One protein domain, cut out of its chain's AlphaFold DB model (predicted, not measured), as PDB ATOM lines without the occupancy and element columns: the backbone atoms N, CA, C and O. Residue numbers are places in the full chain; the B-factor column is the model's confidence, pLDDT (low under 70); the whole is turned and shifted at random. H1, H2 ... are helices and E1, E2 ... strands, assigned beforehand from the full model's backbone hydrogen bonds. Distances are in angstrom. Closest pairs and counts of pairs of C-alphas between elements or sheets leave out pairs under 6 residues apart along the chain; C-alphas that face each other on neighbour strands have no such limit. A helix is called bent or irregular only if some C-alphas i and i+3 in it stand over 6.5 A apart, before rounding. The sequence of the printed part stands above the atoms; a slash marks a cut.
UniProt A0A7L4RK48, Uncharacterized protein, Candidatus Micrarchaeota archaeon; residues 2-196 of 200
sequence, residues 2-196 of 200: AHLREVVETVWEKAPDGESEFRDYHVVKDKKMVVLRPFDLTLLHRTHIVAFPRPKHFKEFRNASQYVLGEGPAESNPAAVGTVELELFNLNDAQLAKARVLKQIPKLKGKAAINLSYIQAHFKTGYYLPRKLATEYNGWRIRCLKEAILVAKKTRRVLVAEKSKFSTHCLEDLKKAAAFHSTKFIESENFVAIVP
ATOM      1  N   ALA A   2     -36.380 -46.823   3.797       58.47
ATOM      2  CA  ALA A   2     -37.176 -46.617   5.026       58.47
ATOM      3  C   ALA A   2     -37.964 -45.285   5.056       58.47
ATOM      4  O   ALA A   2     -39.082 -45.229   5.556       58.47
ATOM      5  N   HIS A   3     -37.428 -44.245   4.411       74.69
ATOM      6  CA  HIS A   3     -37.944 -42.883   4.519       74.69
ATOM      7  C   HIS A   3     -39.377 -42.687   3.990       74.69
ATOM      8  O   HIS A   3     -40.198 -42.066   4.656       74.69
ATOM      9  N   LEU A   4     -39.720 -43.239   2.817       83.44
ATOM     10  CA  LEU A   4     -41.020 -42.962   2.187       83.44
ATOM     11  C   LEU A   4     -42.180 -43.686   2.890       83.44
ATOM     12  O   LEU A   4     -43.304 -43.186   2.923       83.44
ATOM     13  N   ARG A   5     -41.890 -44.842   3.501       81.88
ATOM     14  CA  ARG A   5     -42.849 -45.581   4.325       81.88
ATOM     15  C   ARG A   5     -43.207 -44.802   5.592       81.88
ATOM     16  O   ARG A   5     -44.384 -44.632   5.885       81.88
ATOM     17  N   GLU A   6     -42.204 -44.320   6.316       85.88
ATOM     18  CA  GLU A   6     -42.413 -43.525   7.532       85.88
ATOM     19  C   GLU A   6     -43.177 -42.232   7.228       85.88
ATOM     20  O   GLU A   6     -44.083 -41.848   7.971       85.88
ATOM     21  N   VAL A   7     -42.853 -41.588   6.099       90.12
ATOM     22  CA  VAL A   7     -43.590 -40.419   5.604       90.12
ATOM     23  C   VAL A   7     -45.065 -40.758   5.419       90.12
ATOM     24  O   VAL A   7     -45.914 -40.051   5.955       90.12
ATOM     25  N   VAL A   8     -45.392 -41.842   4.711       92.62
ATOM     26  CA  VAL A   8     -46.796 -42.156   4.428       92.62
ATOM     27  C   VAL A   8     -47.574 -42.622   5.660       92.62
ATOM     28  O   VAL A   8     -48.740 -42.254   5.798       92.62
ATOM     29  N   GLU A   9     -46.959 -43.377   6.576       92.94
ATOM     30  CA  GLU A   9     -47.589 -43.755   7.852       92.94
ATOM     31  C   GLU A   9     -47.916 -42.490   8.665       92.94
ATOM     32  O   GLU A   9     -49.060 -42.303   9.082       92.94
ATOM     33  N   THR A  10     -46.974 -41.545   8.744       93.56
ATOM     34  CA  THR A  10     -47.202 -40.261   9.426       93.56
ATOM     35  C   THR A  10     -48.284 -39.418   8.743       93.56
ATOM     36  O   THR A  10     -49.105 -38.792   9.412       93.56
ATOM     37  N   VAL A  11     -48.323 -39.398   7.407       95.38
ATOM     38  CA  VAL A  11     -49.361 -38.695   6.633       95.38
ATOM     39  C   VAL A  11     -50.750 -39.282   6.902       95.38
ATOM     40  O   VAL A  11     -51.729 -38.544   7.045       95.38
ATOM     41  N   TRP A  12     -50.864 -40.605   7.014       95.44
ATOM     42  CA  TRP A  12     -52.133 -41.246   7.355       95.44
ATOM     43  C   TRP A  12     -52.655 -40.830   8.727       95.44
ATOM     44  O   TRP A  12     -53.862 -40.628   8.866       95.44
ATOM     45  N   GLU A  13     -51.763 -40.654   9.694       94.19
ATOM     46  CA  GLU A  13     -52.110 -40.234  11.050       94.19
ATOM     47  C   GLU A  13     -52.412 -38.737  11.151       94.19
ATOM     48  O   GLU A  13     -53.373 -38.352  11.813       94.19
ATOM     49  N   LYS A  14     -51.605 -37.891  10.497       94.25
ATOM     50  CA  LYS A  14     -51.562 -36.448  10.794       94.25
ATOM     51  C   LYS A  14     -52.137 -35.547   9.710       94.25
ATOM     52  O   LYS A  14     -52.619 -34.464  10.031       94.25
ATOM     53  N   ALA A  15     -52.067 -35.938   8.438       93.69
ATOM     54  CA  ALA A  15     -52.535 -35.070   7.359       93.69
ATOM     55  C   ALA A  15     -54.073 -35.081   7.276       93.69
ATOM     56  O   ALA A  15     -54.681 -36.148   7.436       93.69
ATOM     57  N   PRO A  16     -54.721 -33.939   6.992       94.62
ATOM     58  CA  PRO A  16     -56.151 -33.916   6.711       94.62
ATOM     59  C   PRO A  16     -56.468 -34.645   5.395       94.62
ATOM     60  O   PRO A  16     -55.598 -34.834   4.543       94.62
ATOM     61  N   ASP A  17     -57.729 -35.046   5.217       96.00
ATOM     62  CA  ASP A  17     -58.226 -35.423   3.890       96.00
ATOM     63  C   ASP A  17     -58.191 -34.182   2.975       96.00
ATOM     64  O   ASP A  17     -58.579 -33.088   3.387       96.00
ATOM     65  N   GLY A  18     -57.750 -34.351   1.729       95.12
ATOM     66  CA  GLY A  18     -57.547 -33.275   0.760       95.12
ATOM     67  C   GLY A  18     -56.079 -33.072   0.380       95.12
ATOM     68  O   GLY A  18     -55.262 -33.994   0.452       95.12
ATOM     69  N   GLU A  19     -55.771 -31.864  -0.085       95.56
ATOM     70  CA  GLU A  19     -54.418 -31.444  -0.454       95.56
ATOM     71  C   GLU A  19     -53.697 -30.864   0.769       95.56
ATOM     72  O   GLU A  19     -54.265 -30.073   1.523       95.56
ATOM     73  N   SER A  20     -52.447 -31.267   0.978       95.50
ATOM     74  CA  SER A  20     -51.577 -30.733   2.029       95.50
ATOM     75  C   SER A  20     -50.107 -30.861   1.634       95.50
ATOM     76  O   SER A  20     -49.761 -31.465   0.617       95.50
ATOM     77  N   GLU A  21     -49.230 -30.283   2.444       93.00
ATOM     78  CA  GLU A  21     -47.783 -30.407   2.305       93.00
ATOM     79  C   GLU A  21     -47.228 -31.123   3.534       93.00
ATOM     80  O   GLU A  21     -47.659 -30.882   4.663       93.00
ATOM     81  N   PHE A  22     -46.289 -32.041   3.316       91.94
ATOM     82  CA  PHE A  22     -45.643 -32.780   4.388       91.94
ATOM     83  C   PHE A  22     -44.189 -33.071   4.026       91.94
ATOM     84  O   PHE A  22     -43.912 -33.870   3.128       91.94
ATOM     85  N   ARG A  23     -43.258 -32.448   4.762       89.81
ATOM     86  CA  ARG A  23     -41.820 -32.462   4.441       89.81
ATOM     87  C   ARG A  23     -41.615 -32.045   2.975       89.81
ATOM     88  O   ARG A  23     -42.193 -31.055   2.545       89.81
ATOM     89  N   ASP A  24     -40.882 -32.838   2.201       90.25
ATOM     90  CA  ASP A  24     -40.574 -32.578   0.793       90.25
ATOM     91  C   ASP A  24     -41.656 -33.083  -0.174       90.25
ATOM     92  O   ASP A  24     -41.388 -33.266  -1.364       90.25
ATOM     93  N   TYR A  25     -42.877 -33.348   0.307       93.00
ATOM     94  CA  TYR A  25     -43.959 -33.908  -0.501       93.00
ATOM     95  C   TYR A  25     -45.218 -33.049  -0.474       93.00
ATOM     96  O   TYR A  25     -45.723 -32.648   0.571       93.00
ATOM     97  N   HIS A  26     -45.796 -32.877  -1.658       94.25
ATOM     98  CA  HIS A  26     -47.209 -32.596  -1.810       94.25
ATOM     99  C   HIS A  26     -48.006 -33.888  -1.615       94.25
ATOM    100  O   HIS A  26     -47.713 -34.920  -2.232       94.25
ATOM    101  N   VAL A  27     -49.030 -33.802  -0.780       96.25
ATOM    102  CA  VAL A  27     -49.856 -34.918  -0.340       96.25
ATOM    103  C   VAL A  27     -51.280 -34.695  -0.822       96.25
ATOM    104  O   VAL A  27     -51.881 -33.664  -0.538       96.25
ATOM    105  N   VAL A  28     -51.846 -35.692  -1.498       97.00
ATOM    106  CA  VAL A  28     -53.288 -35.764  -1.759       97.00
ATOM    107  C   VAL A  28     -53.833 -36.996  -1.060       97.00
ATOM    108  O   VAL A  28     -53.622 -38.122  -1.513       97.00
ATOM    109  N   LYS A  29     -54.515 -36.784   0.062       97.25
ATOM    110  CA  LYS A  29     -55.068 -37.850   0.895       97.25
ATOM    111  C   LYS A  29     -56.578 -37.911   0.750       97.25
ATOM    112  O   LYS A  29     -57.258 -36.892   0.704       97.25
ATOM    113  N   ASP A  30     -57.120 -39.116   0.712       95.06
ATOM    114  CA  ASP A  30     -58.533 -39.337   0.976       95.06
ATOM    115  C   ASP A  30     -58.743 -40.583   1.837       95.06
ATOM    116  O   ASP A  30     -57.806 -41.271   2.245       95.06
ATOM    117  N   LYS A  31     -60.011 -40.925   2.071       94.12
ATOM    118  CA  LYS A  31     -60.386 -42.117   2.836       94.12
ATOM    119  C   LYS A  31     -59.839 -43.421   2.249       94.12
ATOM    120  O   LYS A  31     -59.849 -44.424   2.956       94.12
ATOM    121  N   LYS A  32     -59.439 -43.480   0.983       94.69
ATOM    122  CA  LYS A  32     -58.935 -44.702   0.353       94.69
ATOM    123  C   LYS A  32     -57.418 -44.714   0.336       94.69
ATOM    124  O   LYS A  32     -56.846 -45.675   0.822       94.69
ATOM    125  N   MET A  33     -56.773 -43.683  -0.192       97.00
ATOM    126  CA  MET A  33     -55.345 -43.700  -0.498       97.00
ATOM    127  C   MET A  33     -54.672 -42.351  -0.252       97.00
ATOM    128  O   MET A  33     -55.324 -41.312  -0.170       97.00
ATOM    129  N   VAL A  34     -53.345 -42.386  -0.205       97.81
ATOM    130  CA  VAL A  34     -52.484 -41.202  -0.198       97.81
ATOM    131  C   VAL A  34     -51.693 -41.178  -1.496       97.81
ATOM    132  O   VAL A  34     -51.065 -42.172  -1.847       97.81
ATOM    133  N   VAL A  35     -51.698 -40.054  -2.205       97.75
ATOM    134  CA  VAL A  35     -50.800 -39.805  -3.336       97.75
ATOM    135  C   VAL A  35     -49.717 -38.840  -2.889       97.75
ATOM    136  O   VAL A  35     -50.020 -37.756  -2.394       97.75
ATOM    137  N   LEU A  36     -48.463 -39.241  -3.075       96.25
ATOM    138  CA  LEU A  36     -47.290 -38.426  -2.794       96.25
ATOM    139  C   LEU A  36     -46.654 -37.970  -4.102       96.25
ATOM    140  O   LEU A  36     -46.412 -38.776  -5.006       96.25
ATOM    141  N   ARG A  37     -46.342 -36.680  -4.171       93.25
ATOM    142  CA  ARG A  37     -45.527 -36.074  -5.224       93.25
ATOM    143  C   ARG A  37     -44.432 -35.226  -4.570       93.25
ATOM    144  O   ARG A  37     -44.783 -34.408  -3.726       93.25
ATOM    145  N   PRO A  38     -43.159 -35.326  -4.983       89.69
ATOM    146  CA  PRO A  38     -42.113 -34.413  -4.525       89.69
ATOM    147  C   PRO A  38     -42.472 -32.932  -4.734       89.69
ATOM    148  O   PRO A  38     -43.089 -32.559  -5.737       89.69
ATOM    149  N   PHE A  39     -42.119 -32.094  -3.763       82.19
ATOM    150  CA  PHE A  39     -42.375 -30.655  -3.783       82.19
ATOM    151  C   PHE A  39     -41.411 -29.926  -4.721       82.19
ATOM    152  O   PHE A  39     -41.836 -29.079  -5.508       82.19
ATOM    153  N   ASP A  40     -40.129 -30.299  -4.677       79.62
ATOM    154  CA  ASP A  40     -39.117 -29.745  -5.564       79.62
ATOM    155  C   ASP A  40     -39.248 -30.328  -6.979       79.62
ATOM    156  O   ASP A  40     -38.946 -31.490  -7.251       79.62
ATOM    157  N   LEU A  41     -39.724 -29.483  -7.892       74.31
ATOM    158  CA  LEU A  41     -39.877 -29.787  -9.314       74.31
ATOM    159  C   LEU A  41     -38.704 -29.249 -10.151       74.31
ATOM    160  O   LEU A  41     -38.720 -29.371 -11.377       74.31
ATOM    161  N   THR A  42     -37.704 -28.618  -9.532       62.25
ATOM    162  CA  THR A  42     -36.519 -28.099 -10.237       62.25
ATOM    163  C   THR A  42     -35.568 -29.227 -10.648       62.25
ATOM    164  O   THR A  42     -34.927 -29.130 -11.693       62.25
ATOM    165  N   LEU A  43     -35.598 -30.350  -9.922       56.84
ATOM    166  CA  LEU A  43     -34.826 -31.576 -10.164       56.84
ATOM    167  C   LEU A  43     -35.549 -32.609 -11.049       56.84
ATOM    168  O   LEU A  43     -35.252 -33.800 -10.977       56.84
ATOM    169  N   LEU A  44     -36.493 -32.180 -11.895       64.12
ATOM    170  CA  LEU A  44     -37.375 -33.034 -12.714       64.12
ATOM    171  C   LEU A  44     -36.671 -33.971 -13.728       64.12
ATOM    172  O   LEU A  44     -37.335 -34.492 -14.619       64.12
ATOM    173  N   HIS A  45     -35.363 -34.228 -13.627       75.31
ATOM    174  CA  HIS A  45     -34.690 -35.266 -14.414       75.31
ATOM    175  C   HIS A  45     -35.453 -36.591 -14.345       75.31
ATOM    176  O   HIS A  45     -35.728 -37.183 -15.380       75.31
ATOM    177  N   ARG A  46     -35.886 -37.009 -13.152       84.88
ATOM    178  CA  ARG A  46     -36.816 -38.130 -12.976       84.88
ATOM    179  C   ARG A  46     -37.601 -37.953 -11.683       84.88
ATOM    180  O   ARG A  46     -37.027 -37.652 -10.641       84.88
ATOM    181  N   THR A  47     -38.917 -38.121 -11.729       89.00
ATOM    182  CA  THR A  47     -39.795 -37.903 -10.570       89.00
ATOM    183  C   THR A  47     -40.896 -38.949 -10.515       89.00
ATOM    184  O   THR A  47     -41.560 -39.223 -11.514       89.00
ATOM    185  N   HIS A  48     -41.126 -39.508  -9.325       92.62
ATOM    186  CA  HIS A  48     -42.190 -40.480  -9.070       92.62
ATOM    187  C   HIS A  48     -43.374 -39.828  -8.364       92.62
ATOM    188  O   HIS A  48     -43.212 -39.102  -7.386       92.62
ATOM    189  N   ILE A  49     -44.574 -40.132  -8.849       95.50
ATOM    190  CA  ILE A  49     -45.846 -39.834  -8.193       95.50
ATOM    191  C   ILE A  49     -46.442 -41.163  -7.760       95.50
ATOM    192  O   ILE A  49     -46.848 -41.975  -8.599       95.50
ATOM    193  N   VAL A  50     -46.482 -41.390  -6.453       96.44
ATOM    194  CA  VAL A  50     -46.723 -42.716  -5.882       96.44
ATOM    195  C   VAL A  50     -48.023 -42.710  -5.089       96.44
ATOM    196  O   VAL A  50     -48.228 -41.850  -4.234       96.44
ATOM    197  N   ALA A  51     -48.901 -43.673  -5.364       97.75
ATOM    198  CA  ALA A  51     -50.121 -43.891  -4.597       97.75
ATOM    199  C   ALA A  51     -49.910 -45.013  -3.580       97.75
ATOM    200  O   ALA A  51     -49.520 -46.118  -3.947       97.75
ATOM    201  N   PHE A  52     -50.243 -44.764  -2.321       97.44
ATOM    202  CA  PHE A  52     -50.151 -45.718  -1.225       97.44
ATOM    203  C   PHE A  52     -51.530 -46.074  -0.678       97.44
ATOM    204  O   PHE A  52     -52.400 -45.200  -0.581       97.44
ATOM    205  N   PRO A  53     -51.743 -47.342  -0.289       97.44
ATOM    206  CA  PRO A  53     -52.994 -47.755   0.320       97.44
ATOM    207  C   PRO A  53     -53.064 -47.288   1.783       97.44
ATOM    208  O   PRO A  53     -52.215 -46.527   2.249       97.44
ATOM    209  N   ARG A  54     -54.073 -47.734   2.538       96.00
ATOM    210  CA  ARG A  54     -54.080 -47.558   3.999       96.00
ATOM    211  C   ARG A  54     -52.956 -48.374   4.661       96.00
ATOM    212  O   ARG A  54     -52.676 -49.472   4.173       96.00
ATOM    213  N   PRO A  55     -52.406 -47.947   5.819       94.75
ATOM    214  CA  PRO A  55     -51.307 -48.653   6.489       94.75
ATOM    215  C   PRO A  55     -51.632 -50.114   6.808       94.75
ATOM    216  O   PRO A  55     -50.812 -51.002   6.599       94.75
ATOM    217  N   LYS A  56     -52.883 -50.388   7.208       94.75
ATOM    218  CA  LYS A  56     -53.370 -51.748   7.483       94.75
ATOM    219  C   LYS A  56     -53.293 -52.716   6.294       94.75
ATOM    220  O   LYS A  56     -53.414 -53.908   6.522       94.75
ATOM    221  N   HIS A  57     -53.127 -52.223   5.063       95.75
ATOM    222  CA  HIS A  57     -53.010 -53.046   3.854       95.75
ATOM    223  C   HIS A  57     -51.585 -53.054   3.266       95.75
ATOM    224  O   HIS A  57     -51.356 -53.570   2.172       95.75
ATOM    225  N   PHE A  58     -50.600 -52.450   3.944       93.88
ATOM    226  CA  PHE A  58     -49.226 -52.357   3.429       93.88
ATOM    227  C   PHE A  58     -48.574 -53.719   3.237       93.88
ATOM    228  O   PHE A  58     -47.773 -53.886   2.319       93.88
ATOM    229  N   LYS A  59     -48.902 -54.685   4.098       93.12
ATOM    230  CA  LYS A  59     -48.333 -56.031   4.034       93.12
ATOM    231  C   LYS A  59     -48.776 -56.746   2.758       93.12
ATOM    232  O   LYS A  59     -47.948 -57.328   2.068       93.12
ATOM    233  N   GLU A  60     -50.053 -56.652   2.417       94.44
ATOM    234  CA  GLU A  60     -50.651 -57.274   1.239       94.44
ATOM    235  C   GLU A  60     -50.068 -56.693  -0.048       94.44
ATOM    236  O   GLU A  60     -49.660 -57.448  -0.928       94.44
ATOM    237  N   PHE A  61     -49.959 -55.364  -0.139       93.94
ATOM    238  CA  PHE A  61     -49.355 -54.716  -1.306       93.94
ATOM    239  C   PHE A  61     -47.856 -55.006  -1.423       93.94
ATOM    240  O   PHE A  61     -47.399 -55.332  -2.514       93.94
ATOM    241  N   ARG A  62     -47.112 -55.004  -0.307       92.25
ATOM    242  CA  ARG A  62     -45.691 -55.392  -0.290       92.25
ATOM    243  C   ARG A  62     -45.463 -56.813  -0.779       92.25
ATOM    244  O   ARG A  62     -44.538 -57.057  -1.542       92.25
ATOM    245  N   ASN A  63     -46.289 -57.752  -0.335       91.25
ATOM    246  CA  ASN A  63     -46.169 -59.134  -0.783       91.25
ATOM    247  C   ASN A  63     -46.530 -59.249  -2.270       91.25
ATOM    248  O   ASN A  63     -45.839 -59.926  -3.023       91.25
ATOM    249  N   ALA A  64     -47.570 -58.543  -2.720       91.38
ATOM    250  CA  ALA A  64     -47.983 -58.560  -4.118       91.38
ATOM    251  C   ALA A  64     -46.951 -57.928  -5.071       91.38
ATOM    252  O   ALA A  64     -46.858 -58.355  -6.227       91.38
ATOM    253  N   SER A  65     -46.172 -56.942  -4.611       90.44
ATOM    254  CA  SER A  65     -45.186 -56.244  -5.443       90.44
ATOM    255  C   SER A  65     -44.004 -57.114  -5.843       90.44
ATOM    256  O   SER A  65     -43.430 -56.891  -6.904       90.44
ATOM    257  N   GLN A  66     -43.673 -58.135  -5.048       87.25
ATOM    258  CA  GLN A  66     -42.595 -59.089  -5.344       87.25
ATOM    259  C   GLN A  66     -42.827 -59.868  -6.649       87.25
ATOM    260  O   GLN A  66     -41.891 -60.414  -7.221       87.25
ATOM    261  N   TYR A  67     -44.070 -59.905  -7.135       85.25
ATOM    262  CA  TYR A  67     -44.468 -60.620  -8.351       85.25
ATOM    263  C   TYR A  67     -44.644 -59.703  -9.571       85.25
ATOM    264  O   TYR A  67     -45.084 -60.146 -10.646       85.25
ATOM    265  N   VAL A  68     -44.333 -58.416  -9.416       84.44
ATOM    266  CA  VAL A  68     -44.192 -57.464 -10.520       84.44
ATOM    267  C   VAL A  68     -42.771 -57.603 -11.072       84.44
ATOM    268  O   VAL A  68     -41.840 -57.809 -10.305       84.44
ATOM    269  N   LEU A  69     -42.612 -57.568 -12.401       67.62
ATOM    270  CA  LEU A  69     -41.305 -57.714 -13.057       67.62
ATOM    271  C   LEU A  69     -40.293 -56.723 -12.448       67.62
ATOM    272  O   LEU A  69     -40.648 -55.563 -12.227       67.62
ATOM    273  N   GLY A  70     -39.080 -57.207 -12.156       62.81
ATOM    274  CA  GLY A  70     -37.984 -56.399 -11.607       62.81
ATOM    275  C   GLY A  70     -37.584 -55.255 -12.545       62.81
ATOM    276  O   GLY A  70     -37.921 -55.302 -13.726       62.81
ATOM    277  N   GLU A  71     -36.885 -54.243 -12.013       66.25
ATOM    278  CA  GLU A  71     -36.435 -53.020 -12.718       66.25
ATOM    279  C   GLU A  71     -37.485 -51.896 -12.881       66.25
ATOM    280  O   GLU A  71     -37.429 -51.093 -13.814       66.25
ATOM    281  N   GLY A  72     -38.447 -51.786 -11.955       76.56
ATOM    282  CA  GLY A  72     -39.484 -50.743 -11.992       76.56
ATOM    283  C   GLY A  72     -39.666 -49.961 -10.685       76.56
ATOM    284  O   GLY A  72     -39.124 -50.334  -9.644       76.56
ATOM    285  N   PRO A  73     -40.496 -48.898 -10.689       83.19
ATOM    286  CA  PRO A  73     -40.826 -48.126  -9.486       83.19
ATOM    287  C   PRO A  73     -41.371 -48.953  -8.306       83.19
ATOM    288  O   PRO A  73     -41.295 -48.501  -7.158       83.19
ATOM    289  N   ALA A  74     -41.896 -50.155  -8.572       83.62
ATOM    290  CA  ALA A  74     -42.299 -51.129  -7.559       83.62
ATOM    291  C   ALA A  74     -41.154 -51.591  -6.654       83.62
ATOM    292  O   ALA A  74     -41.380 -51.797  -5.464       83.62
ATOM    293  N   GLU A  75     -39.931 -51.685  -7.172       84.56
ATOM    294  CA  GLU A  75     -38.759 -52.066  -6.382       84.56
ATOM    295  C   GLU A  75     -38.404 -50.984  -5.357       84.56
ATOM    296  O   GLU A  75     -38.136 -51.277  -4.195       84.56
ATOM    297  N   SER A  76     -38.498 -49.718  -5.769       85.69
ATOM    298  CA  SER A  76     -38.261 -48.565  -4.892       85.69
ATOM    299  C   SER A  76     -39.417 -48.297  -3.919       85.69
ATOM    300  O   SER A  76     -39.222 -47.642  -2.895       85.69
ATOM    301  N   ASN A  77     -40.627 -48.786  -4.224       88.25
ATOM    302  CA  ASN A  77     -41.845 -48.526  -3.451       88.25
ATOM    303  C   ASN A  77     -42.732 -49.787  -3.324       88.25
ATOM    304  O   ASN A  77     -43.872 -49.796  -3.809       88.25
ATOM    305  N   PRO A  78     -42.268 -50.851  -2.647       87.38
ATOM    306  CA  PRO A  78     -42.937 -52.153  -2.680       87.38
ATOM    307  C   PRO A  78     -44.316 -52.164  -1.998       87.38
ATOM    308  O   PRO A  78     -45.162 -52.972  -2.335       87.38
ATOM    309  N   ALA A  79     -44.618 -51.236  -1.085       92.31
ATOM    310  CA  ALA A  79     -45.933 -51.163  -0.425       92.31
ATOM    311  C   ALA A  79     -46.956 -50.244  -1.127       92.31
ATOM    312  O   ALA A  79     -48.058 -50.044  -0.614       92.31
ATOM    313  N   ALA A  80     -46.592 -49.636  -2.258       95.12
ATOM    314  CA  ALA A  80     -47.487 -48.750  -2.991       95.12
ATOM    315  C   ALA A  80     -48.545 -49.535  -3.786       95.12
ATOM    316  O   ALA A  80     -48.394 -50.714  -4.081       95.12
ATOM    317  N   VAL A  81     -49.628 -48.853  -4.153       96.19
ATOM    318  CA  VAL A  81     -50.629 -49.341  -5.110       96.19
ATOM    319  C   VAL A  81     -50.075 -49.251  -6.531       96.19
ATOM    320  O   VAL A  81     -50.231 -50.169  -7.337       96.19
ATOM    321  N   GLY A  82     -49.423 -48.134  -6.844       95.12
ATOM    322  CA  GLY A  82     -48.858 -47.884  -8.156       95.12
ATOM    323  C   GLY A  82     -48.117 -46.558  -8.237       95.12
ATOM    324  O   GLY A  82     -48.261 -45.694  -7.367       95.12
ATOM    325  N   THR A  83     -47.347 -46.402  -9.309       95.31
ATOM    326  CA  THR A  83     -46.513 -45.225  -9.564       95.31
ATOM    327  C   THR A  83     -46.705 -44.712 -10.981       95.31
ATOM    328  O   THR A  83     -46.855 -45.482 -11.931       95.31
ATOM    329  N   VAL A  84     -46.669 -43.390 -11.105       95.44
ATOM    330  CA  VAL A  84     -46.469 -42.668 -12.359       95.44
ATOM    331  C   VAL A  84     -45.076 -42.048 -12.334       95.44
ATOM    332  O   VAL A  84     -44.732 -41.361 -11.375       95.44
ATOM    333  N   GLU A  85     -44.284 -42.276 -13.377       93.19
ATOM    334  CA  GLU A  85     -42.968 -41.654 -13.539       93.19
ATOM    335  C   GLU A  85     -43.019 -40.544 -14.585       93.19
ATOM    336  O   GLU A  85     -43.563 -40.718 -15.681       93.19
ATOM    337  N   LEU A  86     -42.420 -39.414 -14.225       92.25
ATOM    338  CA  LEU A  86     -42.216 -38.260 -15.081       92.25
ATOM    339  C   LEU A  86     -40.726 -38.051 -15.305       92.25
ATOM    340  O   LEU A  86     -39.935 -38.133 -14.366       92.25
ATOM    341  N   GLU A  87     -40.364 -37.716 -16.530       89.38
ATOM    342  CA  GLU A  87     -38.992 -37.413 -16.914       89.38
ATOM    343  C   GLU A  87     -38.964 -36.128 -17.716       89.38
ATOM    344  O   GLU A  87     -39.735 -35.937 -18.661       89.38
ATOM    345  N   LEU A  88     -38.075 -35.221 -17.340       86.12
ATOM    346  CA  LEU A  88     -37.845 -34.042 -18.135       86.12
ATOM    347  C   LEU A  88     -36.957 -34.376 -19.319       86.12
ATOM    348  O   LEU A  88     -35.858 -34.897 -19.162       86.12
ATOM    349  N   PHE A  89     -37.402 -33.978 -20.503       78.88
ATOM    350  CA  PHE A  89     -36.611 -34.133 -21.707       78.88
ATOM    351  C   PHE A  89     -36.640 -32.861 -22.545       78.88
ATOM    352  O   PHE A  89     -37.634 -32.128 -22.614       78.88
ATOM    353  N   ASN A  90     -35.511 -32.594 -23.190       73.31
ATOM    354  CA  ASN A  90     -35.426 -31.550 -24.193       73.31
ATOM    355  C   ASN A  90     -35.953 -32.119 -25.501       73.31
ATOM    356  O   ASN A  90     -35.434 -33.114 -26.001       73.31
ATOM    357  N   LEU A  91     -36.979 -31.478 -26.052       65.38
ATOM    358  CA  LEU A  91     -37.479 -31.814 -27.372       65.38
ATOM    359  C   LEU A  91     -36.428 -31.427 -28.411       65.38
ATOM    360  O   LEU A  91     -36.311 -30.254 -28.764       65.38
ATOM    361  N   ASN A  92     -35.658 -32.405 -28.883       62.59
ATOM    362  CA  ASN A  92     -34.800 -32.194 -30.043       62.59
ATOM    363  C   ASN A  92     -35.626 -32.264 -31.340       62.59
ATOM    364  O   ASN A  92     -36.748 -32.787 -31.371       62.59
ATOM    365  N   ASP A  93     -35.076 -31.724 -32.427       58.59
ATOM    366  CA  ASP A  93     -35.790 -31.620 -33.702       58.59
ATOM    367  C   ASP A  93     -36.223 -32.990 -34.259       58.59
ATOM    368  O   ASP A  93     -37.266 -33.086 -34.903       58.59
ATOM    369  N   ALA A  94     -35.505 -34.076 -33.945       60.72
ATOM    370  CA  ALA A  94     -35.865 -35.434 -34.359       60.72
ATOM    371  C   ALA A  94     -37.117 -35.969 -33.633       60.72
ATOM    372  O   ALA A  94     -37.981 -36.598 -34.252       60.72
ATOM    373  N   GLN A  95     -37.261 -35.690 -32.335       64.06
ATOM    374  CA  GLN A  95     -38.457 -36.043 -31.561       64.06
ATOM    375  C   GLN A  95     -39.661 -35.184 -31.965       64.06
ATOM    376  O   GLN A  95     -40.763 -35.709 -32.143       64.06
ATOM    377  N   LEU A  96     -39.445 -33.885 -32.204       62.41
ATOM    378  CA  LEU A  96     -40.456 -32.993 -32.787       62.41
ATOM    379  C   LEU A  96     -40.875 -33.444 -34.196       62.41
ATOM    380  O   LEU A  96     -42.041 -33.312 -34.570       62.41
ATOM    381  N   ALA A  97     -39.945 -33.991 -34.985       58.69
ATOM    382  CA  ALA A  97     -40.225 -34.498 -36.323       58.69
ATOM    383  C   ALA A  97     -41.114 -35.751 -36.301       58.69
ATOM    384  O   ALA A  97     -42.054 -35.824 -37.096       58.69
ATOM    385  N   LYS A  98     -40.858 -36.687 -35.372       59.66
ATOM    386  CA  LYS A  98     -41.669 -37.905 -35.178       59.66
ATOM    387  C   LYS A  98     -43.046 -37.601 -34.589       59.66
ATOM    388  O   LYS A  98     -44.040 -38.218 -34.970       59.66
ATOM    389  N   ALA A  99     -43.135 -36.623 -33.695       61.50
ATOM    390  CA  ALA A  99     -44.392 -36.237 -33.081       61.50
ATOM    391  C   ALA A  99     -45.056 -35.102 -33.874       61.50
ATOM    392  O   ALA A  99     -44.978 -33.929 -33.503       61.50
ATOM    393  N   ARG A 100     -45.782 -35.448 -34.953       63.38
ATOM    394  CA  ARG A 100     -46.624 -34.491 -35.713       63.38
ATOM    395  C   ARG A 100     -47.516 -33.638 -34.793       63.38
ATOM    396  O   ARG A 100     -47.741 -32.468 -35.081       63.38
ATOM    397  N   VAL A 101     -47.951 -34.195 -33.659       64.62
ATOM    398  CA  VAL A 101     -48.728 -33.498 -32.619       64.62
ATOM    399  C   VAL A 101     -47.974 -32.329 -31.972       64.62
ATOM    400  O   VAL A 101     -48.585 -31.317 -31.645       64.62
ATOM    401  N   LEU A 102     -46.649 -32.424 -31.819       64.44
ATOM    402  CA  LEU A 102     -45.838 -31.373 -31.200       64.44
ATOM    403  C   LEU A 102     -45.580 -30.214 -32.165       64.44
ATOM    404  O   LEU A 102     -45.503 -29.069 -31.723       64.44
ATOM    405  N   LYS A 103     -45.555 -30.477 -33.483       63.12
ATOM    406  CA  LYS A 103     -45.526 -29.421 -34.516       63.12
ATOM    407  C   LYS A 103     -46.772 -28.528 -34.471       63.12
ATOM    408  O   LYS A 103     -46.681 -27.346 -34.784       63.12
ATOM    409  N   GLN A 104     -47.915 -29.063 -34.031       63.66
ATOM    410  CA  GLN A 104     -49.158 -28.301 -33.843       63.66
ATOM    411  C   GLN A 104     -49.162 -27.432 -32.576       63.66
ATOM    412  O   GLN A 104     -50.163 -26.776 -32.284       63.66
ATOM    413  N   ILE A 105     -48.075 -27.429 -31.797       66.62
ATOM    414  CA  ILE A 105     -47.927 -26.608 -30.596       66.62
ATOM    415  C   ILE A 105     -46.824 -25.575 -30.884       66.62
ATOM    416  O   ILE A 105     -45.654 -25.822 -30.588       66.62
ATOM    417  N   PRO A 106     -47.170 -24.384 -31.422       54.75
ATOM    418  CA  PRO A 106     -46.207 -23.413 -31.965       54.75
ATOM    419  C   PRO A 106     -45.154 -22.901 -30.970       54.75
ATOM    420  O   PRO A 106     -44.209 -22.226 -31.357       54.75
ATOM    421  N   LYS A 107     -45.317 -23.188 -29.673       61.41
ATOM    422  CA  LYS A 107     -44.482 -22.685 -28.573       61.41
ATOM    423  C   LYS A 107     -43.532 -23.728 -27.968       61.41
ATOM    424  O   LYS A 107     -42.945 -23.427 -26.930       61.41
ATOM    425  N   LEU A 108     -43.414 -24.927 -28.549       62.38
ATOM    426  CA  LEU A 108     -42.584 -26.012 -27.998       62.38
ATOM    427  C   LEU A 108     -41.159 -26.105 -28.555       62.38
ATOM    428  O   LEU A 108     -40.320 -26.735 -27.916       62.38
ATOM    429  N   LYS A 109     -40.856 -25.490 -29.705       58.56
ATOM    430  CA  LYS A 109     -39.506 -25.553 -30.283       58.56
ATOM    431  C   LYS A 109     -38.495 -24.916 -29.318       58.56
ATOM    432  O   LYS A 109     -38.671 -23.764 -28.926       58.56
ATOM    433  N   GLY A 110     -37.482 -25.679 -28.903       57.44
ATOM    434  CA  GLY A 110     -36.461 -25.240 -27.942       57.44
ATOM    435  C   GLY A 110     -36.908 -25.195 -26.474       57.44
ATOM    436  O   GLY A 110     -36.173 -24.673 -25.641       57.44
ATOM    437  N   LYS A 111     -38.093 -25.724 -26.127       70.12
ATOM    438  CA  LYS A 111     -38.550 -25.826 -24.732       70.12
ATOM    439  C   LYS A 111     -38.537 -27.270 -24.253       70.12
ATOM    440  O   LYS A 111     -38.924 -28.186 -24.973       70.12
ATOM    441  N   ALA A 112     -38.147 -27.450 -23.001       78.12
ATOM    442  CA  ALA A 112     -38.224 -28.733 -22.326       78.12
ATOM    443  C   ALA A 112     -39.688 -29.147 -22.084       78.12
ATOM    444  O   ALA A 112     -40.528 -28.329 -21.686       78.12
ATOM    445  N   ALA A 113     -39.979 -30.426 -22.302       85.81
ATOM    446  CA  ALA A 113     -41.270 -31.055 -22.054       85.81
ATOM    447  C   ALA A 113     -41.136 -32.118 -20.958       85.81
ATOM    448  O   ALA A 113     -40.031 -32.492 -20.565       85.81
ATOM    449  N   ILE A 114     -42.271 -32.577 -20.440       90.00
ATOM    450  CA  ILE A 114     -42.323 -33.669 -19.470       90.00
ATOM    451  C   ILE A 114     -42.811 -34.906 -20.207       90.00
ATOM    452  O   ILE A 114     -43.884 -34.888 -20.806       90.00
ATOM    453  N   ASN A 115     -42.020 -35.968 -20.185       90.69
ATOM    454  CA  ASN A 115     -42.403 -37.278 -20.668       90.69
ATOM    455  C   ASN A 115     -43.094 -38.023 -19.531       90.69
ATOM    456  O   ASN A 115     -42.582 -38.086 -18.414       90.69
ATOM    457  N   LEU A 116     -44.250 -38.598 -19.825       92.81
ATOM    458  CA  LEU A 116     -44.834 -39.648 -19.016       92.81
ATOM    459  C   LEU A 116     -44.093 -40.937 -19.377       92.81
ATOM    460  O   LEU A 116     -44.365 -41.529 -20.419       92.81
ATOM    461  N   SER A 117     -43.109 -41.319 -18.565       88.88
ATOM    462  CA  SER A 117     -42.199 -42.431 -18.873       88.88
ATOM    463  C   SER A 117     -42.796 -43.777 -18.504       88.88
ATOM    464  O   SER A 117     -42.623 -44.751 -19.233       88.88
ATOM    465  N   TYR A 118     -43.516 -43.822 -17.381       89.75
ATOM    466  CA  TYR A 118     -43.966 -45.075 -16.792       89.75
ATOM    467  C   TYR A 118     -45.311 -44.923 -16.071       89.75
ATOM    468  O   TYR A 118     -45.577 -43.909 -15.423       89.75
ATOM    469  N   ILE A 119     -46.147 -45.964 -16.143       93.19
ATOM    470  CA  ILE A 119     -47.327 -46.156 -15.287       93.19
ATOM    471  C   ILE A 119     -47.335 -47.618 -14.823       93.19
ATOM    472  O   ILE A 119     -47.637 -48.510 -15.614       93.19
ATOM    473  N   GLN A 120     -47.032 -47.873 -13.546       91.62
ATOM    474  CA  GLN A 120     -46.953 -49.229 -12.985       91.62
ATOM    475  C   GLN A 120     -47.990 -49.440 -11.890       91.62
ATOM    476  O   GLN A 120     -48.013 -48.687 -10.922       91.62
ATOM    477  N   ALA A 121     -48.792 -50.500 -11.986       92.88
ATOM    478  CA  ALA A 121     -49.420 -51.068 -10.796       92.88
ATOM    479  C   ALA A 121     -48.394 -51.947 -10.072       92.88
ATOM    480  O   ALA A 121     -47.700 -52.730 -10.717       92.88
ATOM    481  N   HIS A 122     -48.307 -51.851  -8.748       92.62
ATOM    482  CA  HIS A 122     -47.325 -52.606  -7.956       92.62
ATOM    483  C   HIS A 122     -47.899 -53.940  -7.464       92.62
ATOM    484  O   HIS A 122     -47.521 -54.459  -6.423       92.62
ATOM    485  N   PHE A 123     -48.856 -54.494  -8.201       90.38
ATOM    486  CA  PHE A 123     -49.488 -55.762  -7.883       90.38
ATOM    487  C   PHE A 123     -50.027 -56.410  -9.157       90.38
ATOM    488  O   PHE A 123     -50.371 -55.736 -10.130       90.38
ATOM    489  N   LYS A 124     -50.176 -57.735  -9.112       82.75
ATOM    490  CA  LYS A 124     -50.996 -58.501 -10.056       82.75
ATOM    491  C   LYS A 124     -52.255 -58.965  -9.331       82.75
ATOM    492  O   LYS A 124     -52.179 -59.540  -8.247       82.75
ATOM    493  N   THR A 125     -53.424 -58.694  -9.906       76.56
ATOM    494  CA  THR A 125     -54.704 -59.131  -9.328       76.56
ATOM    495  C   THR A 125     -54.848 -60.647  -9.387       76.56
ATOM    496  O   THR A 125     -54.447 -61.254 -10.378       76.56
ATOM    497  N   GLY A 126     -55.489 -61.245  -8.381       72.06
ATOM    498  CA  GLY A 126     -55.780 -62.679  -8.353       72.06
ATOM    499  C   GLY A 126     -55.050 -63.354  -7.203       72.06
ATOM    500  O   GLY A 126     -55.327 -63.038  -6.051       72.06
ATOM    501  N   TYR A 127     -54.122 -64.260  -7.522       70.50
ATOM    502  CA  TYR A 127     -53.406 -65.071  -6.532       70.50
ATOM    503  C   TYR A 127     -52.562 -64.233  -5.550       70.50
ATOM    504  O   TYR A 127     -52.460 -64.581  -4.381       70.50
ATOM    505  N   TYR A 128     -52.005 -63.103  -6.006       85.88
ATOM    506  CA  TYR A 128     -51.029 -62.314  -5.238       85.88
ATOM    507  C   TYR A 128     -51.636 -61.134  -4.466       85.88
ATOM    508  O   TYR A 128     -51.176 -60.811  -3.376       85.88
ATOM    509  N   LEU A 129     -52.683 -60.500  -5.009       91.44
ATOM    510  CA  LEU A 129     -53.490 -59.506  -4.299       91.44
ATOM    511  C   LEU A 129     -54.980 -59.849  -4.445       91.44
ATOM    512  O   LEU A 129     -55.470 -59.928  -5.585       91.44
ATOM    513  N   PRO A 130     -55.732 -59.980  -3.331       92.56
ATOM    514  CA  PRO A 130     -57.163 -60.243  -3.375       92.56
ATOM    515  C   PRO A 130     -57.907 -59.237  -4.257       92.56
ATOM    516  O   PRO A 130     -57.733 -58.021  -4.127       92.56
ATOM    517  N   ARG A 131     -58.813 -59.729  -5.112       92.00
ATOM    518  CA  ARG A 131     -59.596 -58.883  -6.034       92.00
ATOM    519  C   ARG A 131     -60.365 -57.774  -5.309       92.00
ATOM    520  O   ARG A 131     -60.492 -56.674  -5.844       92.00
ATOM    521  N   LYS A 132     -60.842 -58.045  -4.090       94.00
ATOM    522  CA  LYS A 132     -61.517 -57.058  -3.233       94.00
ATOM    523  C   LYS A 132     -60.604 -55.873  -2.904       94.00
ATOM    524  O   LYS A 132     -61.026 -54.738  -3.090       94.00
ATOM    525  N   LEU A 133     -59.355 -56.132  -2.503       94.06
ATOM    526  CA  LEU A 133     -58.373 -55.078  -2.237       94.06
ATOM    527  C   LEU A 133     -58.002 -54.338  -3.523       94.06
ATOM    528  O   LEU A 133     -58.072 -53.116  -3.555       94.06
ATOM    529  N   ALA A 134     -57.715 -55.048  -4.616       93.12
ATOM    530  CA  ALA A 134     -57.450 -54.395  -5.900       93.12
ATOM    531  C   ALA A 134     -58.587 -53.438  -6.314       93.12
ATOM    532  O   ALA A 134     -58.337 -52.319  -6.751       93.12
ATOM    533  N   THR A 135     -59.839 -53.856  -6.102       94.69
ATOM    534  CA  THR A 135     -61.032 -53.053  -6.403       94.69
ATOM    535  C   THR A 135     -61.183 -51.855  -5.463       94.69
ATOM    536  O   THR A 135     -61.551 -50.771  -5.913       94.69
ATOM    537  N   GLU A 136     -60.875 -52.015  -4.173       95.94
ATOM    538  CA  GLU A 136     -60.897 -50.928  -3.184       95.94
ATOM    539  C   GLU A 136     -59.978 -49.770  -3.596       95.94
ATOM    540  O   GLU A 136     -60.389 -48.606  -3.530       95.94
ATOM    541  N   TYR A 137     -58.782 -50.105  -4.092       96.12
ATOM    542  CA  TYR A 137     -57.744 -49.164  -4.527       96.12
ATOM    543  C   TYR A 137     -57.784 -48.838  -6.028       96.12
ATOM    544  O   TYR A 137     -56.860 -48.214  -6.562       96.12
ATOM    545  N   ASN A 138     -58.868 -49.198  -6.724       93.06
ATOM    546  CA  ASN A 138     -59.092 -48.728  -8.085       93.06
ATOM    547  C   ASN A 138     -59.119 -47.191  -8.133       93.06
ATOM    548  O   ASN A 138     -59.525 -46.507  -7.193       93.06
ATOM    549  N   GLY A 139     -58.684 -46.639  -9.265       94.25
ATOM    550  CA  GLY A 139     -58.594 -45.192  -9.459       94.25
ATOM    551  C   GLY A 139     -57.302 -44.554  -8.940       94.25
ATOM    552  O   GLY A 139     -57.147 -43.343  -9.068       94.25
ATOM    553  N   TRP A 140     -56.341 -45.329  -8.427       96.50
ATOM    554  CA  TRP A 140     -55.004 -44.809  -8.111       96.50
ATOM    555  C   TRP A 140     -54.356 -44.132  -9.330       96.50
ATOM    556  O   TRP A 140     -53.823 -43.031  -9.219       96.50
ATOM    557  N   ARG A 141     -54.495 -44.740 -10.520       96.50
ATOM    558  CA  ARG A 141     -53.877 -44.257 -11.761       96.50
ATOM    559  C   ARG A 141     -54.345 -42.851 -12.103       96.50
ATOM    560  O   ARG A 141     -53.522 -41.959 -12.267       96.50
ATOM    561  N   ILE A 142     -55.660 -42.635 -12.174       96.38
ATOM    562  CA  ILE A 142     -56.213 -41.319 -12.516       96.38
ATOM    563  C   ILE A 142     -55.806 -40.251 -11.492       96.38
ATOM    564  O   ILE A 142     -55.589 -39.105 -11.872       96.38
ATOM    565  N   ARG A 143     -55.641 -40.606 -10.211       96.50
ATOM    566  CA  ARG A 143     -55.176 -39.672  -9.172       96.50
ATOM    567  C   ARG A 143     -53.712 -39.285  -9.371       96.50
ATOM    568  O   ARG A 143     -53.413 -38.096  -9.388       96.50
ATOM    569  N   CYS A 144     -52.830 -40.252  -9.624       97.38
ATOM    570  CA  CYS A 144     -51.436 -39.949  -9.959       97.38
ATOM    571  C   CYS A 144     -51.321 -39.131 -11.257       97.38
ATOM    572  O   CYS A 144     -50.522 -38.201 -11.334       97.38
ATOM    573  N   LEU A 145     -52.146 -39.426 -12.269       97.38
ATOM    574  CA  LEU A 145     -52.155 -38.677 -13.530       97.38
ATOM    575  C   LEU A 145     -52.661 -37.237 -13.364       97.38
ATOM    576  O   LEU A 145     -52.147 -36.339 -14.026       97.38
ATOM    577  N   LYS A 146     -53.622 -36.982 -12.466       96.56
ATOM    578  CA  LYS A 146     -54.014 -35.609 -12.100       96.56
ATOM    579  C   LYS A 146     -52.825 -34.837 -11.527       96.56
ATOM    580  O   LYS A 146     -52.507 -33.756 -12.019       96.56
ATOM    581  N   GLU A 147     -52.095 -35.439 -10.592       95.88
ATOM    582  CA  GLU A 147     -50.888 -34.817 -10.039       95.88
ATOM    583  C   GLU A 147     -49.800 -34.591 -11.095       95.88
ATOM    584  O   GLU A 147     -49.150 -33.544 -11.079       95.88
ATOM    585  N   ALA A 148     -49.640 -35.503 -12.060       95.56
ATOM    586  CA  ALA A 148     -48.713 -35.323 -13.178       95.56
ATOM    587  C   ALA A 148     -49.078 -34.121 -14.059       95.56
ATOM    588  O   ALA A 148     -48.220 -33.331 -14.462       95.56
ATOM    589  N   ILE A 149     -50.367 -33.937 -14.334       94.94
ATOM    590  CA  ILE A 149     -50.858 -32.789 -15.100       94.94
ATOM    591  C   ILE A 149     -50.702 -31.501 -14.293       94.94
ATOM    592  O   ILE A 149     -50.367 -30.458 -14.859       94.94
ATOM    593  N   LEU A 150     -50.890 -31.556 -12.973       92.69
ATOM    594  CA  LEU A 150     -50.627 -30.421 -12.097       92.69
ATOM    595  C   LEU A 150     -49.145 -30.018 -12.125       92.69
ATOM    596  O   LEU A 150     -48.861 -28.823 -12.213       92.69
ATOM    597  N   VAL A 151     -48.209 -30.977 -12.158       91.94
ATOM    598  CA  VAL A 151     -46.772 -30.698 -12.375       91.94
ATOM    599  C   VAL A 151     -46.554 -29.970 -13.694       91.94
ATOM    600  O   VAL A 151     -45.911 -28.919 -13.721       91.94
ATOM    601  N   ALA A 152     -47.124 -30.482 -14.785       91.00
ATOM    602  CA  ALA A 152     -47.013 -29.859 -16.101       91.00
ATOM    603  C   ALA A 152     -47.566 -28.423 -16.103       91.00
ATOM    604  O   ALA A 152     -46.944 -27.508 -16.645       91.00
ATOM    605  N   LYS A 153     -48.689 -28.183 -15.415       90.25
ATOM    606  CA  LYS A 153     -49.262 -26.838 -15.240       90.25
ATOM    607  C   LYS A 153     -48.353 -25.918 -14.428       90.25
ATOM    608  O   LYS A 153     -48.071 -24.815 -14.894       90.25
ATOM    609  N   LYS A 154     -47.888 -26.356 -13.252       88.25
ATOM    610  CA  LYS A 154     -47.026 -25.559 -12.359       88.25
ATOM    611  C   LYS A 154     -45.709 -25.186 -13.039       88.25
ATOM    612  O   LYS A 154     -45.280 -24.041 -12.965       88.25
ATOM    613  N   THR A 155     -45.126 -26.119 -13.786       86.62
ATOM    614  CA  THR A 155     -43.874 -25.902 -14.530       86.62
ATOM    615  C   THR A 155     -44.072 -25.237 -15.892       86.62
ATOM    616  O   THR A 155     -43.091 -24.907 -16.557       86.62
ATOM    617  N   ARG A 156     -45.327 -25.019 -16.316       87.06
ATOM    618  CA  ARG A 156     -45.710 -24.479 -17.632       87.06
ATOM    619  C   ARG A 156     -45.125 -25.286 -18.802       87.06
ATOM    620  O   ARG A 156     -44.774 -24.718 -19.838       87.06
ATOM    621  N   ARG A 157     -45.038 -26.609 -18.647       87.25
ATOM    622  CA  ARG A 157     -44.512 -27.549 -19.650       87.25
ATOM    623  C   ARG A 157     -45.629 -28.407 -20.222       87.25
ATOM    624  O   ARG A 157     -46.665 -28.608 -19.594       87.25
ATOM    625  N   VAL A 158     -45.425 -28.909 -21.432       88.88
ATOM    626  CA  VAL A 158     -46.340 -29.884 -22.034       88.88
ATOM    627  C   VAL A 158     -45.999 -31.265 -21.490       88.88
ATOM    628  O   VAL A 158     -44.825 -31.630 -21.451       88.88
ATOM    629  N   LEU A 159     -47.023 -32.008 -21.073       91.81
ATOM    630  CA  LEU A 159     -46.897 -33.422 -20.729       91.81
ATOM    631  C   LEU A 159     -47.148 -34.251 -21.988       91.81
ATOM    632  O   LEU A 159     -48.170 -34.066 -22.648       91.81
ATOM    633  N   VAL A 160     -46.223 -35.139 -22.326       90.75
ATOM    634  CA  VAL A 160     -46.257 -35.970 -23.532       90.75
ATOM    635  C   VAL A 160     -46.237 -37.437 -23.126       90.75
ATOM    636  O   VAL A 160     -45.533 -37.808 -22.195       90.75
ATOM    637  N   ALA A 161     -47.004 -38.266 -23.828       91.06
ATOM    638  CA  ALA A 161     -47.007 -39.714 -23.664       91.06
ATOM    639  C   ALA A 161     -46.944 -40.394 -25.037       91.06
ATOM    640  O   ALA A 161     -47.706 -40.050 -25.945       91.06
ATOM    641  N   GLU A 162     -46.044 -41.364 -25.192       89.69
ATOM    642  CA  GLU A 162     -45.963 -42.217 -26.381       89.69
ATOM    643  C   GLU A 162     -46.977 -43.357 -26.265       89.69
ATOM    644  O   GLU A 162     -46.933 -44.142 -25.319       89.69
ATOM    645  N   LYS A 163     -47.908 -43.457 -27.217       90.62
ATOM    646  CA  LYS A 163     -49.045 -44.386 -27.129       90.62
ATOM    647  C   LYS A 163     -48.605 -45.849 -27.072       90.62
ATOM    648  O   LYS A 163     -49.218 -46.621 -26.348       90.62
ATOM    649  N   SER A 164     -47.523 -46.208 -27.764       90.12
ATOM    650  CA  SER A 164     -46.956 -47.567 -27.784       90.12
ATOM    651  C   SER A 164     -46.567 -48.092 -26.393       90.12
ATOM    652  O   SER A 164     -46.557 -49.301 -26.178       90.12
ATOM    653  N   LYS A 165     -46.280 -47.199 -25.435       89.06
ATOM    654  CA  LYS A 165     -45.861 -47.547 -24.067       89.06
ATOM    655  C   LYS A 165     -47.025 -47.763 -23.104       89.06
ATOM    656  O   LYS A 165     -46.812 -48.207 -21.976       89.06
ATOM    657  N   PHE A 166     -48.250 -47.434 -23.509       92.12
ATOM    658  CA  PHE A 166     -49.402 -47.413 -22.617       92.12
ATOM    659  C   PHE A 166     -50.572 -48.195 -23.197       92.12
ATOM    660  O   PHE A 166     -50.904 -48.092 -24.372       92.12
ATOM    661  N   SER A 167     -51.258 -48.950 -22.340       91.31
ATOM    662  CA  SER A 167     -52.512 -49.588 -22.729       91.31
ATOM    663  C   SER A 167     -53.604 -48.546 -22.997       91.31
ATOM    664  O   SER A 167     -53.591 -47.448 -22.431       91.31
ATOM    665  N   THR A 168     -54.609 -48.918 -23.790       90.88
ATOM    666  CA  THR A 168     -55.770 -48.063 -24.093       90.88
ATOM    667  C   THR A 168     -56.436 -47.515 -22.828       90.88
ATOM    668  O   THR A 168     -56.751 -46.332 -22.751       90.88
ATOM    669  N   HIS A 169     -56.576 -48.337 -21.782       91.00
ATOM    670  CA  HIS A 169     -57.154 -47.897 -20.508       91.00
ATOM    671  C   HIS A 169     -56.324 -46.808 -19.811       91.00
ATOM    672  O   HIS A 169     -56.896 -45.899 -19.210       91.00
ATOM    673  N   CYS A 170     -54.990 -46.868 -19.893       92.62
ATOM    674  CA  CYS A 170     -54.125 -45.819 -19.351       92.62
ATOM    675  C   CYS A 170     -54.317 -44.489 -20.095       92.62
ATOM    676  O   CYS A 170     -54.364 -43.437 -19.457       92.62
ATOM    677  N   LEU A 171     -54.462 -44.531 -21.423       93.38
ATOM    678  CA  LEU A 171     -54.685 -43.339 -22.248       93.38
ATOM    679  C   LEU A 171     -56.057 -42.697 -21.975       93.38
ATOM    680  O   LEU A 171     -56.157 -41.472 -21.883       93.38
ATOM    681  N   GLU A 172     -57.096 -43.503 -21.753       94.81
ATOM    682  CA  GLU A 172     -58.417 -42.999 -21.356       94.81
ATOM    683  C   GLU A 172     -58.398 -42.328 -19.974       94.81
ATOM    684  O   GLU A 172     -58.977 -41.255 -19.787       94.81
ATOM    685  N   ASP A 173     -57.691 -42.907 -18.998       95.69
ATOM    686  CA  ASP A 173     -57.513 -42.270 -17.686       95.69
ATOM    687  C   ASP A 173     -56.731 -40.953 -17.792       95.69
ATOM    688  O   ASP A 173     -57.067 -39.977 -17.114       95.69
ATOM    689  N   LEU A 174     -55.733 -40.892 -18.680       94.81
ATOM    690  CA  LEU A 174     -54.978 -39.675 -18.973       94.81
ATOM    691  C   LEU A 174     -55.875 -38.579 -19.565       94.81
ATOM    692  O   LEU A 174     -55.817 -37.425 -19.129       94.81
ATOM    693  N   LYS A 175     -56.763 -38.935 -20.499       94.88
ATOM    694  CA  LYS A 175     -57.756 -38.022 -21.085       94.88
ATOM    695  C   LYS A 175     -58.737 -37.488 -20.038       94.88
ATOM    696  O   LYS A 175     -58.986 -36.282 -19.986       94.88
ATOM    697  N   LYS A 176     -59.239 -38.353 -19.148       95.31
ATOM    698  CA  LYS A 176     -60.107 -37.948 -18.024       95.31
ATOM    699  C   LYS A 176     -59.387 -37.007 -17.055       95.31
ATOM    700  O   LYS A 176     -59.959 -36.001 -16.633       95.31
ATOM    701  N   ALA A 177     -58.128 -37.296 -16.722       94.88
ATOM    702  CA  ALA A 177     -57.313 -36.426 -15.877       94.88
ATOM    703  C   ALA A 177     -57.074 -35.049 -16.535       94.88
ATOM    704  O   ALA A 177     -57.158 -34.017 -15.866       94.88
ATOM    705  N   ALA A 178     -56.855 -35.010 -17.854       93.69
ATOM    706  CA  ALA A 178     -56.692 -33.768 -18.612       93.69
ATOM    707  C   ALA A 178     -57.953 -32.895 -18.611       93.69
ATOM    708  O   ALA A 178     -57.854 -31.673 -18.419       93.69
ATOM    709  N   ALA A 179     -59.124 -33.520 -18.764       92.50
ATOM    710  CA  ALA A 179     -60.416 -32.846 -18.680       92.50
ATOM    711  C   ALA A 179     -60.638 -32.215 -17.296       92.50
ATOM    712  O   ALA A 179     -61.002 -31.043 -17.213       92.50
ATOM    713  N   PHE A 180     -60.321 -32.943 -16.218       91.88
ATOM    714  CA  PHE A 180     -60.443 -32.445 -14.841       91.88
ATOM    715  C   PHE A 180     -59.674 -31.134 -14.617       91.88
ATOM    716  O   PHE A 180     -60.188 -30.202 -14.005       91.88
ATOM    717  N   HIS A 181     -58.465 -31.013 -15.168       90.56
ATOM    718  CA  HIS A 181     -57.652 -29.800 -15.023       90.56
ATOM    719  C   HIS A 181     -57.915 -28.715 -16.081       90.56
ATOM    720  O   HIS A 181     -57.161 -27.729 -16.123       90.56
ATOM    721  N   SER A 182     -58.952 -28.873 -16.916       89.50
ATOM    722  CA  SER A 182     -59.286 -27.967 -18.027       89.50
ATOM    723  C   SER A 182     -58.102 -27.718 -18.971       89.50
ATOM    724  O   SER A 182     -57.866 -26.598 -19.434       89.50
ATOM    725  N   THR A 183     -57.309 -28.757 -19.228       88.31
ATOM    726  CA  THR A 183     -56.144 -28.689 -20.123       88.31
ATOM    727  C   THR A 183     -56.522 -29.068 -21.552       88.31
ATOM    728  O   THR A 183     -57.547 -29.709 -21.783       88.31
ATOM    729  N   LYS A 184     -55.729 -28.636 -22.540       89.81
ATOM    730  CA  LYS A 184     -55.957 -29.041 -23.933       89.81
ATOM    731  C   LYS A 184     -55.313 -30.410 -24.150       89.81
ATOM    732  O   LYS A 184     -54.098 -30.530 -24.029       89.81
ATOM    733  N   PHE A 185     -56.127 -31.403 -24.483       90.50
ATOM    734  CA  PHE A 185     -55.684 -32.734 -24.884       90.50
ATOM    735  C   PHE A 185     -55.552 -32.775 -26.407       90.50
ATOM    736  O   PHE A 185     -56.487 -32.395 -27.113       90.50
ATOM    737  N   ILE A 186     -54.390 -33.181 -26.910       89.75
ATOM    738  CA  ILE A 186     -54.121 -33.318 -28.342       89.75
ATOM    739  C   ILE A 186     -53.601 -34.727 -28.582       89.75
ATOM    740  O   ILE A 186     -52.680 -35.176 -27.902       89.75
ATOM    741  N   GLU A 187     -54.182 -35.416 -29.551       89.19
ATOM    742  CA  GLU A 187     -53.826 -36.786 -29.889       89.19
ATOM    743  C   GLU A 187     -53.373 -36.875 -31.345       89.19
ATOM    744  O   GLU A 187     -53.882 -36.183 -32.226       89.19
ATOM    745  N   SER A 188     -52.384 -37.728 -31.579       85.56
ATOM    746  CA  SER A 188     -51.941 -38.155 -32.901       85.56
ATOM    747  C   SER A 188     -51.823 -39.675 -32.936       85.56
ATOM    748  O   SER A 188     -52.082 -40.358 -31.945       85.56
ATOM    749  N   GLU A 189     -51.389 -40.200 -34.076       84.62
ATOM    750  CA  GLU A 189     -51.140 -41.624 -34.279       84.62
ATOM    751  C   GLU A 189     -50.273 -42.237 -33.165       84.62
ATOM    752  O   GLU A 189     -50.700 -43.185 -32.510       84.62
ATOM    753  N   ASN A 190     -49.122 -41.622 -32.867       85.62
ATOM    754  CA  ASN A 190     -48.114 -42.198 -31.966       85.62
ATOM    755  C   ASN A 190     -48.048 -41.538 -30.581       85.62
ATOM    756  O   ASN A 190     -47.424 -42.077 -29.669       85.62
ATOM    757  N   PHE A 191     -48.672 -40.372 -30.403       87.88
ATOM    758  CA  PHE A 191     -48.478 -39.547 -29.209       87.88
ATOM    759  C   PHE A 191     -49.756 -38.890 -28.719       87.88
ATOM    760  O   PHE A 191     -50.604 -38.478 -29.514       87.88
ATOM    761  N   VAL A 192     -49.799 -38.686 -27.406       90.44
ATOM    762  CA  VAL A 192     -50.725 -37.799 -26.706       90.44
ATOM    763  C   VAL A 192     -49.936 -36.645 -26.093       90.44
ATOM    764  O   VAL A 192     -48.860 -36.848 -25.529       90.44
ATOM    765  N   ALA A 193     -50.478 -35.433 -26.180       90.31
ATOM    766  CA  ALA A 193     -49.935 -34.238 -25.551       90.31
ATOM    767  C   ALA A 193     -51.010 -33.516 -24.730       90.31
ATOM    768  O   ALA A 193     -52.119 -33.262 -25.203       90.31
ATOM    769  N   ILE A 194     -50.655 -33.135 -23.506       92.12
ATOM    770  CA  ILE A 194     -51.480 -32.322 -22.617       92.12
ATOM    771  C   ILE A 194     -50.821 -30.961 -22.471       92.12
ATOM    772  O   ILE A 194     -49.738 -30.820 -21.900       92.12
ATOM    773  N   VAL A 195     -51.505 -29.948 -22.992       89.62
ATOM    774  CA  VAL A 195     -51.031 -28.568 -23.003       89.62
ATOM    775  C   VAL A 195     -51.737 -27.789 -21.891       89.62
ATOM    776  O   VAL A 195     -52.964 -27.610 -21.948       89.62
ATOM    777  N   PRO A 196     -50.995 -27.297 -20.880       87.00
ATOM    778  CA  PRO A 196     -51.537 -26.384 -19.885       87.00
ATOM    779  C   PRO A 196     -52.180 -25.158 -20.539       87.00
ATOM    780  O   PRO A 196     -51.559 -24.480 -21.360       87.00
TER     781      PRO A 196
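AT A GLANCE: This is residues 2 to 196 of the 200 residues of an uncharacterized protein of Candidatus Micrarchaeota archaeon (UniProt A0A7L4RK48). One long, strongly twisted sheet of nine strands curls round the helix H7; H8 packs on H7 and on the sheet's E7, E9, E8 end, while H1 covers the other face over E2 and E3. At one end of the longest axis sit the short helices H4 and H5, between E5 and E6; H2 and H6 sit toward the other. The printed part has 195 residues, with eight named helices and nine named strands in the order H1 E1 E2 E3 E4 H2 H3 E5 H4 H5 E6 H6 H7 E7 H8 E8 E9. The mixed sheet runs E1 E2 E3 E4 E5 E6 E7 E9 E8; the class is mixed, helices and strands, and the whole is compact, with a radius of gyration of the C-alphas of 16.8 A and spans of 49 by 35 by 28 A.

HOW THE PARTS SIT: Begin at the sheet with E1, residues 18 to 22, E2, 25 to 29, E3, 34 to 38, and E4, 47 to 52: a meander, each strand the antiparallel neighbour of the one before, with N 20 and O 27 at 2.9 A, N 28 and O 35 at 2.9 A, and N 36 and O 50 at 2.9 A, within hydrogen-bond range. E5, residues 82 to 90, is antiparallel to E4, N 49 and O 84 at 2.8 A, and to E6, residues 112 to 121, N 85 and O 118 at 2.9 A. E7, residues 159 to 162, is parallel to E6, N 160 and O 114 at 2.8 A; E9, residues 191 to 195, is antiparallel to E7, N 161 and O 192 at 2.9 A, and forms a hairpin with E8, residues 184 to 187, N 186 and O 193 at 2.8 A. The sheet curls round H7, residues 140 to 155; the closest C-alphas of H7 and E4 are those of Cys 144 and Ile 49, 5.9 A apart. H8, residues 168 to 180, is on the same face, over E7 and E9 at a height of 8.1 A, and touches H7, closest C-alphas Ala 177 and Lys 146, 5.1 A, at a steep tilt of 52 degrees, the same way. H1, residues 2 to 14, is over E2 and E3 at a height of 9.3 A, making three layers, helices on both faces of the sheet. E6, H6, H7 and E7 form a strand-helix-strand unit, two parallel neighbour strands with helices between, and E7, H8 and E8 a split one with E9 between its strands; both crossovers are right-handed, and H6, residues 131 to 136, is not on the sheet. H2, residues 55 to 65, irregular with C-alphas 56 and 59 7.5 A apart, H3, residues 73 to 76, and H5, residues 100 to 103, only graze the sheet; H4, residues 93 to 98, is not on it and only just touches H5, only at the corner, with 3 pairs of C-alphas within 8 A, the closest Leu 96 and Leu 102, 5.8 A. Every O i to N i+4 pair is within hydrogen-bond range in H1, H4, H6, H7 and H8, and 5 of 7 are in H2; H3 and H5 are too short for such a pair.

IN THESE COORDINATES: Find C-alpha 2 at (-37.176, -46.617, 5.026), where H1 begins, 18.5 A long. Find C-alpha 140 at (-55.004, -44.809, -8.111); from there H7 runs 22.9 A. E6 is 27.5 A long and E5 26.5 A; E9 ends at C-alpha 195, (-51.031, -28.568, -23.003).

THE WHOLE: The two C-alphas farthest apart are those of Pro 106 and Tyr 127, 49.3 A. The printed part has no cut, and no link is long. The mean pLDDT of the printed part is 86.7; look for values under 70 at residue 2 and residues 42 to 44, 69 to 71 and 91 to 110.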